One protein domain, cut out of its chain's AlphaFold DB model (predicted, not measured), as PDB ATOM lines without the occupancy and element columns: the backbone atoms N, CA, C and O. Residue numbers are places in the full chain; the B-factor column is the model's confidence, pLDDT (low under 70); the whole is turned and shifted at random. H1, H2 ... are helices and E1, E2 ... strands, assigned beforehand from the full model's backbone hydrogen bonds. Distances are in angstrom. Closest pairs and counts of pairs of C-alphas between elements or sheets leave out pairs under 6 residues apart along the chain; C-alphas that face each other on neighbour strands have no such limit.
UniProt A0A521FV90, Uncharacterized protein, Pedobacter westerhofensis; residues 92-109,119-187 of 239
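AT A GLANCE: This is residues 92 to 109 and 119 to 187 of the 239 residues of an uncharacterized protein of Pedobacter westerhofensis (UniProt A0A521FV90). Two small antiparallel strand pairs, E1 with E4 and E2 with E3, lie well away from each other, and the long link of residues 149 to 163 runs from E2 out to E1 and folds back to E3. H2 and H3 run opposite ways at a shallow tilt, close but not clearly touching, both to one side of the line from one strand pair to the other, while H1 lies out at the end of the hairpin of E2 and E3, apart from both of its strands and farthest of the elements from the mean of the C-alphas. The 87 printed residues hold three named helices and four named strands, in the order H1 E1 H2 E2 E3 H3 E4; the class is mixed, with 42 residues in named elements, under half. The whole is compact, with a radius of gyration of the C-alphas of 13.1 A and spans of 33 by 29 by 23 A.

IN THESE COORDINATES: H1, residues 97 to 106, begins at C-alpha 97 (-29.951, 44.914, -26.458) and is 15.1 A long. E1 is residues 122 to 127, 13.5 A; H2 is residues 129 to 136, 10.4 A. E2 is residues 146 to 148 and E3 residues 164 to 166. H3, residues 173 to 180, measures 10.3 A. E4, residues 183 to 186, ends at C-alpha 186 (-32.575, 18.933, -31.894).

HOW THE PARTS SIT: E1 and E4 are antiparallel at 140 degrees, with N 125 and O 184 2.8 A apart, within hydrogen-bond range. Residues 122 to 123 of E1 also pair antiparallel with residues 156 to 157. E2 and E3 form a hairpin at 152 degrees, with N 147 and O 165 2.9 A apart, within that range. Residues 93 to 94 pair parallel with residues 147 to 148 of E2. H2 and H3 are close but not clearly touching, at a shallow tilt of 21 degrees; their closest C-alphas, of Ile 132 and Leu 179, are 7.9 A apart. H1 is apart from H2 and H3, for instance. Each O i to N i+4 pair is within hydrogen-bond range in H2 and H3, and 3 of 6 in H1.

THE WHOLE: The farthest C-alphas, of Ala 143 and Asp 187, are 37.3 A apart. Residues 110 to 118 are not printed, leaving 23.7 A between C-alphas 109 and 119. E2 to E3 is a long link. Of the printed residues, 22 have pLDDT under 70, among them residues 96 to 109.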
ATOM      1  N   ILE A  92     -42.004  43.593 -37.788       86.06
ATOM      2  CA  ILE A  92     -41.439  43.181 -36.501       86.06
ATOM      3  C   ILE A  92     -40.003  43.715 -36.430       86.06
ATOM      4  O   ILE A  92     -39.182  43.436 -37.309       86.06
ATOM      5  N   GLU A  93     -39.700  44.506 -35.405       84.19
ATOM      6  CA  GLU A  93     -38.412  45.184 -35.255       84.19
ATOM      7  C   GLU A  93     -37.371  44.280 -34.589       84.19
ATOM      8  O   GLU A  93     -37.669  43.453 -33.727       84.19
ATOM      9  N   PHE A  94     -36.112  44.415 -35.001       81.88
ATOM     10  CA  PHE A  94     -35.031  43.649 -34.391       81.88
ATOM     11  C   PHE A  94     -34.740  44.172 -32.984       81.88
ATOM     12  O   PHE A  94     -34.562  45.376 -32.790       81.88
ATOM     13  N   ASN A  95     -34.661  43.271 -32.004       72.12
ATOM     14  CA  ASN A  95     -34.317  43.640 -30.639       72.12
ATOM     15  C   ASN A  95     -32.828  44.017 -30.535       72.12
ATOM     16  O   ASN A  95     -31.961  43.151 -30.419       72.12
ATOM     17  N   SER A  96     -32.521  45.317 -30.545       57.56
ATOM     18  CA  SER A  96     -31.237  45.800 -30.024       57.56
ATOM     19  C   SER A  96     -31.244  45.647 -28.500       57.56
ATOM     20  O   SER A  96     -32.253  45.976 -27.882       57.56
ATOM     21  N   LEU A  97     -30.137  45.190 -27.900       55.31
ATOM     22  CA  LEU A  97     -29.951  44.914 -26.458       55.31
ATOM     23  C   LEU A  97     -30.627  45.908 -25.483       55.31
ATOM     24  O   LEU A  97     -30.998  45.523 -24.378       55.31
ATOM     25  N   ASN A  98     -30.837  47.155 -25.901       49.44
ATOM     26  CA  ASN A  98     -31.513  48.202 -25.140       49.44
ATOM     27  C   ASN A  98     -33.003  47.918 -24.837       49.44
ATOM     28  O   ASN A  98     -33.468  48.295 -23.770       49.44
ATOM     29  N   VAL A  99     -33.752  47.223 -25.707       50.88
ATOM     30  CA  VAL A  99     -35.198  46.961 -25.488       50.88
ATOM     31  C   VAL A  99     -35.430  45.749 -24.570       50.88
ATOM     32  O   VAL A  99     -36.425  45.692 -23.850       50.88
ATOM     33  N   ALA A 100     -34.486  44.801 -24.524       50.50
ATOM     34  CA  ALA A 100     -34.518  43.682 -23.574       50.50
ATOM     35  C   ALA A 100     -34.399  44.147 -22.110       50.50
ATOM     36  O   ALA A 100     -35.007  43.551 -21.219       50.50
ATOM     37  N   PHE A 101     -33.633  45.216 -21.869       50.53
ATOM     38  CA  PHE A 101     -33.391  45.755 -20.531       50.53
ATOM     39  C   PHE A 101     -34.634  46.457 -19.959       50.53
ATOM     40  O   PHE A 101     -34.985  46.228 -18.804       50.53
ATOM     41  N   ASP A 102     -35.368  47.214 -20.784       46.16
ATOM     42  CA  ASP A 102     -36.621  47.871 -20.374       46.16
ATOM     43  C   ASP A 102     -37.712  46.863 -19.972       46.16
ATOM     44  O   ASP A 102     -38.496  47.120 -19.060       46.16
ATOM     45  N   ILE A 103     -37.743  45.679 -20.592       52.25
ATOM     46  CA  ILE A 103     -38.712  44.623 -20.253       52.25
ATOM     47  C   ILE A 103     -38.354  43.949 -18.924       52.25
ATOM     48  O   ILE A 103     -39.250  43.666 -18.129       52.25
ATOM     49  N   ALA A 104     -37.066  43.722 -18.646       51.81
ATOM     50  CA  ALA A 104     -36.618  43.169 -17.366       51.81
ATOM     51  C   ALA A 104     -36.931  44.118 -16.192       51.81
ATOM     52  O   ALA A 104     -37.364  43.675 -15.128       51.81
ATOM     53  N   VAL A 105     -36.789  45.429 -16.412       46.59
ATOM     54  CA  VAL A 105     -37.100  46.458 -15.409       46.59
ATOM     55  C   VAL A 105     -38.615  46.633 -15.229       46.59
ATOM     56  O   VAL A 105     -39.080  46.735 -14.098       46.59
ATOM     57  N   ALA A 106     -39.411  46.580 -16.304       43.47
ATOM     58  CA  ALA A 106     -40.872  46.721 -16.233       43.47
ATOM     59  C   ALA A 106     -41.614  45.499 -15.648       43.47
ATOM     60  O   ALA A 106     -42.780  45.621 -15.285       43.47
ATOM     61  N   THR A 107     -40.972  44.328 -15.558       47.38
ATOM     62  CA  THR A 107     -41.592  43.064 -15.096       47.38
ATOM     63  C   THR A 107     -41.127  42.605 -13.710       47.38
ATOM     64  O   THR A 107     -41.429  41.489 -13.296       47.38
ATOM     65  N   SER A 108     -40.423  43.461 -12.959       43.97
ATOM     66  CA  SER A 108     -40.000  43.161 -11.578       43.97
ATOM     67  C   SER A 108     -41.152  43.181 -10.557       43.97
ATOM     68  O   SER A 108     -40.965  42.775  -9.412       43.97
ATOM     69  N   GLU A 109     -42.353  43.595 -10.963       40.09
ATOM     70  CA  GLU A 109     -43.573  43.506 -10.163       40.09
ATOM     71  C   GLU A 109     -44.593  42.653 -10.933       40.09
ATOM     72  O   GLU A 109     -44.936  42.967 -12.069       40.09
ATOM     73  N   LEU A 119     -35.534  23.251 -18.966       58.78
ATOM     74  CA  LEU A 119     -35.198  23.751 -20.308       58.78
ATOM     75  C   LEU A 119     -33.729  23.451 -20.642       58.78
ATOM     76  O   LEU A 119     -32.859  24.318 -20.629       58.78
ATOM     77  N   LYS A 120     -33.445  22.175 -20.932       65.94
ATOM     78  CA  LYS A 120     -32.154  21.738 -21.444       65.94
ATOM     79  C   LYS A 120     -31.879  22.509 -22.729       65.94
ATOM     80  O   LYS A 120     -32.753  22.571 -23.597       65.94
ATOM     81  N   PRO A 121     -30.678  23.074 -22.857       71.12
ATOM     82  CA  PRO A 121     -30.345  23.928 -23.976       71.12
ATOM     83  C   PRO A 121     -30.278  23.084 -25.263       71.12
ATOM     84  O   PRO A 121     -29.472  22.157 -25.360       71.12
ATOM     85  N   ARG A 122     -31.155  23.375 -26.237       81.56
ATOM     86  CA  ARG A 122     -31.292  22.623 -27.505       81.56
ATOM     87  C   ARG A 122     -30.809  23.442 -28.696       81.56
ATOM     88  O   ARG A 122     -30.801  24.670 -28.650       81.56
ATOM     89  N   TYR A 123     -30.448  22.761 -29.777       84.00
ATOM     90  CA  TYR A 123     -30.008  23.392 -31.017       84.00
ATOM     91  C   TYR A 123     -31.192  23.676 -31.942       84.00
ATOM     92  O   TYR A 123     -32.074  22.831 -32.114       84.00
ATOM     93  N   VAL A 124     -31.199  24.855 -32.566       84.44
ATOM     94  CA  VAL A 124     -32.185  25.211 -33.597       84.44
ATOM     95  C   VAL A 124     -31.866  24.441 -34.875       84.44
ATOM     96  O   VAL A 124     -30.837  24.680 -35.501       84.44
ATOM     97  N   PHE A 125     -32.739  23.520 -35.268       85.12
ATOM     98  CA  PHE A 125     -32.607  22.775 -36.519       85.12
ATOM     99  C   PHE A 125     -33.250  23.526 -37.687       85.12
ATOM    100  O   PHE A 125     -32.658  23.628 -38.755       85.12
ATOM    101  N   ASP A 126     -34.453  24.065 -37.478       85.56
ATOM    102  CA  ASP A 126     -35.212  24.772 -38.512       85.56
ATOM    103  C   ASP A 126     -36.201  25.771 -37.890       85.56
ATOM    104  O   ASP A 126     -36.629  25.623 -36.739       85.56
ATOM    105  N   VAL A 127     -36.580  26.786 -38.666       86.69
ATOM    106  CA  VAL A 127     -37.557  27.813 -38.304       86.69
ATOM    107  C   VAL A 127     -38.615  27.890 -39.399       86.69
ATOM    108  O   VAL A 127     -38.360  28.274 -40.538       86.69
ATOM    109  N   ASN A 128     -39.859  27.582 -39.044       89.38
ATOM    110  CA  ASN A 128     -40.973  27.573 -39.979       89.38
ATOM    111  C   ASN A 128     -41.480  28.998 -40.263       89.38
ATOM    112  O   ASN A 128     -42.443  29.483 -39.659       89.38
ATOM    113  N   ILE A 129     -40.849  29.649 -41.239       88.12
ATOM    114  CA  ILE A 129     -41.173  31.008 -41.692       88.12
ATOM    115  C   ILE A 129     -42.641  31.124 -42.145       88.12
ATOM    116  O   ILE A 129     -43.299  32.133 -41.887       88.12
ATOM    117  N   SER A 130     -43.197  30.091 -42.781       88.38
ATOM    118  CA  SER A 130     -44.587  30.092 -43.261       88.38
ATOM    119  C   SER A 130     -45.602  30.157 -42.120       88.38
ATOM    120  O   SER A 130     -46.583  30.901 -42.209       88.38
ATOM    121  N   LYS A 131     -45.364  29.420 -41.026       87.62
ATOM    122  CA  LYS A 131     -46.197  29.503 -39.819       87.62
ATOM    123  C   LYS A 131     -46.095  30.881 -39.176       87.62
ATOM    124  O   LYS A 131     -47.129  31.475 -38.884       87.62
ATOM    125  N   ILE A 132     -44.885  31.430 -39.057       87.31
ATOM    126  CA  ILE A 132     -44.669  32.787 -38.532       87.31
ATOM    127  C   ILE A 132     -45.459  33.813 -39.356       87.31
ATOM    128  O   ILE A 132     -46.218  34.603 -38.796       87.31
ATOM    129  N   LYS A 133     -45.360  33.763 -40.692       88.69
ATOM    130  CA  LYS A 133     -46.133  34.634 -41.593       88.69
ATOM    131  C   LYS A 133     -47.638  34.491 -41.357       88.69
ATOM    132  O   LYS A 133     -48.336  35.497 -41.268       88.69
ATOM    133  N   LYS A 134     -48.155  33.267 -41.219       87.94
ATOM    134  CA  LYS A 134     -49.586  33.029 -40.975       87.94
ATOM    135  C   LYS A 134     -50.065  33.664 -39.665       87.94
ATOM    136  O   LYS A 134     -51.092  34.336 -39.667       87.94
ATOM    137  N   GLU A 135     -49.311  33.490 -38.587       84.62
ATOM    138  CA  GLU A 135     -49.692  33.953 -37.247       84.62
ATOM    139  C   GLU A 135     -49.535  35.472 -37.078       84.62
ATOM    140  O   GLU A 135     -50.391  36.130 -36.481       84.62
ATOM    141  N   TYR A 136     -48.482  36.058 -37.658       83.25
ATOM    142  CA  TYR A 136     -48.140  37.468 -37.443       83.25
ATOM    143  C   TYR A 136     -48.559  38.416 -38.575       83.25
ATOM    144  O   TYR A 136     -48.635  39.620 -38.339       83.25
ATOM    145  N   SER A 137     -48.944  37.919 -39.758       80.69
ATOM    146  CA  SER A 137     -49.421  38.764 -40.878       80.69
ATOM    147  C   SER A 137     -50.611  39.659 -40.519       80.69
ATOM    148  O   SER A 137     -50.716  40.778 -41.025       80.69
ATOM    149  N   ASN A 138     -51.495  39.177 -39.642       72.12
ATOM    150  CA  ASN A 138     -52.686  39.900 -39.196       72.12
ATOM    151  C   ASN A 138     -52.504  40.579 -37.831       72.12
ATOM    152  O   ASN A 138     -53.184  41.568 -37.561       72.12
ATOM    153  N   LYS A 139     -51.615  40.059 -36.972       70.50
ATOM    154  CA  LYS A 139     -51.349  40.617 -35.636       70.50
ATOM    155  C   LYS A 139     -50.483  41.875 -35.704       70.50
ATOM    156  O   LYS A 139     -50.855  42.885 -35.116       70.50
ATOM    157  N   ALA A 140     -49.414  41.864 -36.501       62.06
ATOM    158  CA  ALA A 140     -48.520  43.016 -36.635       62.06
ATOM    159  C   ALA A 140     -49.201  44.238 -37.285       62.06
ATOM    160  O   ALA A 140     -48.891  45.380 -36.968       62.06
ATOM    161  N   LYS A 141     -50.221  44.015 -38.127       62.06
ATOM    162  CA  LYS A 141     -51.035  45.093 -38.719       62.06
ATOM    163  C   LYS A 141     -52.025  45.741 -37.741       62.06
ATOM    164  O   LYS A 141     -52.567  46.795 -38.057       62.06
ATOM    165  N   LYS A 142     -52.290  45.134 -36.576       61.91
ATOM    166  CA  LYS A 142     -53.313  45.577 -35.607       61.91
ATOM    167  C   LYS A 142     -52.765  46.437 -34.451       61.91
ATOM    168  O   LYS A 142     -53.378  46.485 -33.394       61.91
ATOM    169  N   ALA A 143     -51.693  47.196 -34.700       56.50
ATOM    170  CA  ALA A 143     -51.182  48.282 -33.844       56.50
ATOM    171  C   ALA A 143     -50.300  47.903 -32.630       56.50
ATOM    172  O   ALA A 143     -50.073  48.751 -31.769       56.50
ATOM    173  N   GLY A 144     -49.749  46.685 -32.571       67.19
ATOM    174  CA  GLY A 144     -48.696  46.321 -31.606       67.19
ATOM    175  C   GLY A 144     -47.291  46.510 -32.188       67.19
ATOM    176  O   GLY A 144     -47.077  46.211 -33.364       67.19
ATOM    177  N   LYS A 145     -46.334  46.994 -31.383       79.19
ATOM    178  CA  LYS A 145     -44.906  47.002 -31.748       79.19
ATOM    179  C   LYS A 145     -44.303  45.672 -31.318       79.19
ATOM    180  O   LYS A 145     -44.116  45.446 -30.128       79.19
ATOM    181  N   TYR A 146     -44.001  44.810 -32.281       82.69
ATOM    182  CA  TYR A 146     -43.410  43.504 -32.010       82.69
ATOM    183  C   TYR A 146     -41.896  43.541 -32.186       82.69
ATOM    184  O   TYR A 146     -41.401  44.160 -33.129       82.69
ATOM    185  N   TYR A 147     -41.184  42.823 -31.322       83.62
ATOM    186  CA  TYR A 147     -39.742  42.621 -31.413       83.62
ATOM    187  C   TYR A 147     -39.409  41.148 -31.584       83.62
ATOM    188  O   TYR A 147     -40.191  40.288 -31.175       83.62
ATOM    189  N   TYR A 148     -38.247  40.858 -32.168       86.19
ATOM    190  CA  TYR A 148     -37.728  39.495 -32.258       86.19
ATOM    191  C   TYR A 148     -36.245  39.387 -31.897       86.19
ATOM    192  O   TYR A 148     -35.469  40.331 -32.084       86.19
ATOM    193  N   SER A 149     -35.856  38.208 -31.409       83.62
ATOM    194  CA  SER A 149     -34.465  37.791 -31.225       83.62
ATOM    195  C   SER A 149     -33.971  36.995 -32.442       83.62
ATOM    196  O   SER A 149     -34.738  36.311 -33.118       83.62
ATOM    197  N   SER A 150     -32.677  37.103 -32.769       78.69
ATOM    198  CA  SER A 150     -32.108  36.347 -33.894       78.69
ATOM    199  C   SER A 150     -32.043  34.855 -33.554       78.69
ATOM    200  O   SER A 150     -31.372  34.460 -32.596       78.69
ATOM    201  N   LEU A 151     -32.718  34.032 -34.360       80.81
ATOM    202  CA  LEU A 151     -32.606  32.578 -34.325       80.81
ATOM    203  C   LEU A 151     -31.638  32.122 -35.417       80.81
ATOM    204  O   LEU A 151     -31.893  32.308 -36.606       80.81
ATOM    205  N   VAL A 152     -30.533  31.505 -35.004       80.88
ATOM    206  CA  VAL A 152     -29.497  30.988 -35.906       80.88
ATOM    207  C   VAL A 152     -29.563  29.464 -35.909       80.88
ATOM    208  O   VAL A 152     -29.494  28.844 -34.847       80.88
ATOM    209  N   ILE A 153     -29.667  28.858 -37.092       82.94
ATOM    210  CA  ILE A 153     -29.618  27.396 -37.251       82.94
ATOM    211  C   ILE A 153     -28.271  26.868 -36.736       82.94
ATOM    212  O   ILE A 153     -27.219  27.440 -37.018       82.94
ATOM    213  N   GLY A 154     -28.307  25.781 -35.968       75.38
ATOM    214  CA  GLY A 154     -27.134  25.169 -35.345       75.38
ATOM    215  C   GLY A 154     -26.646  25.881 -34.083       75.38
ATOM    216  O   GLY A 154     -25.677  25.428 -33.482       75.38
ATOM    217  N   LYS A 155     -27.308  26.960 -33.643       81.62
ATOM    218  CA  LYS A 155     -27.008  27.614 -32.366       81.62
ATOM    219  C   LYS A 155     -27.887  27.053 -31.255       81.62
ATOM    220  O   LYS A 155     -29.068  26.760 -31.452       81.62
ATOM    221  N   GLN A 156     -27.292  26.923 -30.080       82.25
ATOM    222  CA  GLN A 156     -27.992  26.536 -28.871       82.25
ATOM    223  C   GLN A 156     -28.850  27.699 -28.352       82.25
ATOM    224  O   GLN A 156     -28.383  28.840 -28.290       82.25
ATOM    225  N   THR A 157     -30.103  27.427 -27.989       77.25
ATOM    226  CA  THR A 157     -31.007  28.426 -27.407       77.25
ATOM    227  C   THR A 157     -31.869  27.826 -26.301       77.25
ATOM    228  O   THR A 157     -32.324  26.683 -26.394       77.25
ATOM    229  N   ASN A 158     -32.116  28.635 -25.272       76.69
ATOM    230  CA  ASN A 158     -33.097  28.357 -24.219       76.69
ATOM    231  C   ASN A 158     -34.410  29.105 -24.466       76.69
ATOM    232  O   ASN A 158     -35.416  28.800 -23.838       76.69
ATOM    233  N   ASP A 159     -34.393  30.063 -25.393       71.50
ATOM    234  CA  ASP A 159     -35.481  30.994 -25.667       71.50
ATOM    235  C   ASP A 159     -36.106  30.678 -27.033       71.50
ATOM    236  O   ASP A 159     -35.987  31.421 -28.008       71.50
ATOM    237  N   TYR A 160     -36.683  29.480 -27.142       76.56
ATOM    238  CA  TYR A 160     -37.327  29.005 -28.372       76.56
ATOM    239  C   TYR A 160     -38.847  29.215 -28.372       76.56
ATOM    240  O   TYR A 160     -39.496  29.025 -29.401       76.56
ATOM    241  N   ASP A 161     -39.433  29.576 -27.233       78.00
ATOM    242  CA  ASP A 161     -40.864  29.817 -27.058       78.00
ATOM    243  C   ASP A 161     -41.193  31.297 -26.807       78.00
ATOM    244  O   ASP A 161     -42.368  31.654 -26.752       78.00
ATOM    245  N   ASN A 162     -40.185  32.173 -26.729       80.88
ATOM    246  CA  ASN A 162     -40.371  33.605 -26.510       80.88
ATOM    247  C   ASN A 162     -39.472  34.482 -27.413       80.88
ATOM    248  O   ASN A 162     -39.127  35.606 -27.070       80.88
ATOM    249  N   PHE A 163     -39.181  34.013 -28.633       83.44
ATOM    250  CA  PHE A 163     -38.328  34.721 -29.602       83.44
ATOM    251  C   PHE A 163     -39.010  35.861 -30.391       83.44
ATOM    252  O   PHE A 163     -38.316  36.611 -31.072       83.44
ATOM    253  N   ILE A 164     -40.342  36.007 -30.328       85.19
ATOM    254  CA  ILE A 164     -41.095  37.178 -30.835       85.19
ATOM    255  C   ILE A 164     -42.055  37.628 -29.742       85.19
ATOM    256  O   ILE A 164     -42.834  36.802 -29.280       85.19
ATOM    257  N   TRP A 165     -42.086  38.904 -29.367       83.50
ATOM    258  CA  TRP A 165     -42.977  39.410 -28.310       83.50
ATOM    259  C   TRP A 165     -43.475  40.832 -28.604       83.50
ATOM    260  O   TRP A 165     -42.923  41.529 -29.454       83.50
ATOM    261  N   ASP A 166     -44.545  41.252 -27.925       82.94
ATOM    262  CA  ASP A 166     -45.084  42.623 -27.982       82.94
ATOM    263  C   ASP A 166     -44.331  43.539 -27.000       82.94
ATOM    264  O   ASP A 166     -43.874  43.103 -25.940       82.94
ATOM    265  N   TYR A 167     -44.196  44.820 -27.333       77.38
ATOM    266  CA  TYR A 167     -43.505  45.790 -26.490       77.38
ATOM    267  C   TYR A 167     -44.098  45.835 -25.077       77.38
ATOM    268  O   TYR A 167     -45.297  46.053 -24.896       77.38
ATOM    269  N   GLY A 168     -43.242  45.663 -24.067       68.94
ATOM    270  CA  GLY A 168     -43.644  45.742 -22.663       68.94
ATOM    271  C   GLY A 168     -44.582  44.622 -22.200       68.94
ATOM    272  O   GLY A 168     -45.167  44.745 -21.126       68.94
ATOM    273  N   LYS A 169     -44.751  43.538 -22.976       74.62
ATOM    274  CA  LYS A 169     -45.590  42.388 -22.603       74.62
ATOM    275  C   LYS A 169     -44.874  41.065 -22.850       74.62
ATOM    276  O   LYS A 169     -44.357  40.814 -23.934       74.62
ATOM    277  N   ARG A 170     -44.902  40.178 -21.852       74.44
ATOM    278  CA  ARG A 170     -44.513  38.771 -22.033       74.44
ATOM    279  C   ARG A 170     -45.593  38.028 -22.825       74.44
ATOM    280  O   ARG A 170     -46.780  38.312 -22.678       74.44
ATOM    281  N   ASN A 171     -45.179  37.042 -23.620       79.69
ATOM    282  CA  ASN A 171     -46.110  36.172 -24.334       79.69
ATOM    283  C   ASN A 171     -46.950  35.329 -23.372       79.69
ATOM    284  O   ASN A 171     -46.426  34.736 -22.421       79.69
ATOM    285  N   THR A 172     -48.238  35.213 -23.689       83.50
ATOM    286  CA  THR A 172     -49.168  34.283 -23.032       83.50
ATOM    287  C   THR A 172     -48.804  32.822 -23.330       83.50
ATOM    288  O   THR A 172     -48.156  32.534 -24.335       83.50
ATOM    289  N   GLU A 173     -49.268  31.860 -22.521       82.50
ATOM    290  CA  GLU A 173     -49.013  30.420 -22.761       82.50
ATOM    291  C   GLU A 173     -49.418  29.964 -24.173       82.50
ATOM    292  O   GLU A 173     -48.732  29.161 -24.807       82.50
ATOM    293  N   LYS A 174     -50.519  30.515 -24.702       82.31
ATOM    294  CA  LYS A 174     -50.976  30.229 -26.068       82.31
ATOM    295  C   LYS A 174     -49.986  30.740 -27.111       82.31
ATOM    296  O   LYS A 174     -49.699  30.030 -28.068       82.31
ATOM    297  N   GLU A 175     -49.457  31.946 -26.928       82.25
ATOM    298  CA  GLU A 175     -48.464  32.535 -27.831       82.25
ATOM    299  C   GLU A 175     -47.138  31.781 -27.768       82.25
ATOM    300  O   GLU A 175     -46.588  31.449 -28.816       82.25
ATOM    301  N   ARG A 176     -46.695  31.389 -26.568       84.25
ATOM    302  CA  ARG A 176     -45.510  30.538 -26.393       84.25
ATOM    303  C   ARG A 176     -45.660  29.186 -27.083       84.25
ATOM    304  O   ARG A 176     -44.750  28.734 -27.769       84.25
ATOM    305  N   SER A 177     -46.831  28.554 -26.974       84.06
ATOM    306  CA  SER A 177     -47.126  27.288 -27.662       84.06
ATOM    307  C   SER A 177     -47.073  27.429 -29.190       84.06
ATOM    308  O   SER A 177     -46.488  26.591 -29.884       84.06
ATOM    309  N   VAL A 178     -47.609  28.530 -29.728       86.38
ATOM    310  CA  VAL A 178     -47.525  28.847 -31.161       86.38
ATOM    311  C   VAL A 178     -46.071  29.037 -31.595       86.38
ATOM    312  O   VAL A 178     -45.653  28.419 -32.578       86.38
ATOM    313  N   LEU A 179     -45.289  29.822 -30.851       86.19
ATOM    314  CA  LEU A 179     -43.874  30.073 -31.132       86.19
ATOM    315  C   LEU A 179     -43.044  28.788 -31.065       86.19
ATOM    316  O   LEU A 179     -42.327  28.476 -32.015       86.19
ATOM    317  N   LYS A 180     -43.247  27.965 -30.035       86.56
ATOM    318  CA  LYS A 180     -42.625  26.639 -29.910       86.56
ATOM    319  C   LYS A 180     -42.918  25.748 -31.119       86.56
ATOM    320  O   LYS A 180     -42.046  25.019 -31.572       86.56
ATOM    321  N   SER A 181     -44.122  25.826 -31.691       86.00
ATOM    322  CA  SER A 181     -44.490  25.062 -32.894       86.00
ATOM    323  C   SER A 181     -43.863  25.585 -34.201       86.00
ATOM    324  O   SER A 181     -43.955  24.917 -35.244       86.00
ATOM    325  N   CYS A 182     -43.272  26.783 -34.164       87.81
ATOM    326  CA  CYS A 182     -42.581  27.413 -35.287       87.81
ATOM    327  C   CYS A 182     -41.089  27.070 -35.329       87.81
ATOM    328  O   CYS A 182     -40.467  27.326 -36.355       87.81
ATOM    329  N   VAL A 183     -40.525  26.483 -34.273       88.81
ATOM    330  CA  VAL A 183     -39.104  26.125 -34.201       88.81
ATOM    331  C   VAL A 183     -38.969  24.613 -34.082       88.81
ATOM    332  O   VAL A 183     -39.635  23.973 -33.270       88.81
ATOM    333  N   ILE A 184     -38.101  24.028 -34.900       87.88
ATOM    334  CA  ILE A 184     -37.716  22.623 -34.793       87.88
ATOM    335  C   ILE A 184     -36.389  22.580 -34.045       87.88
ATOM    336  O   ILE A 184     -35.419  23.218 -34.450       87.88
ATOM    337  N   LEU A 185     -36.359  21.835 -32.943       87.50
ATOM    338  CA  LEU A 185     -35.197  21.710 -32.070       87.50
ATOM    339  C   LEU A 185     -34.614  20.303 -32.155       87.50
ATOM    340  O   LEU A 185     -35.352  19.329 -32.308       87.50
ATOM    341  N   THR A 186     -33.302  20.201 -31.985       84.56
ATOM    342  CA  THR A 186     -32.575  18.933 -31.894       84.56
ATOM    343  C   THR A 186     -31.652  18.937 -30.679       84.56
ATOM    344  O   THR A 186     -31.129  19.979 -30.279       84.56
ATOM    345  N   ASP A 187     -31.456  17.764 -30.082       82.44
ATOM    346  CA  ASP A 187     -30.513  17.570 -28.973       82.44
ATOM    347  C   ASP A 187     -29.071  17.373 -29.474       82.44
ATOM    348  O   ASP A 187     -28.125  17.427 -28.692       82.44
TER     349      ASP A 187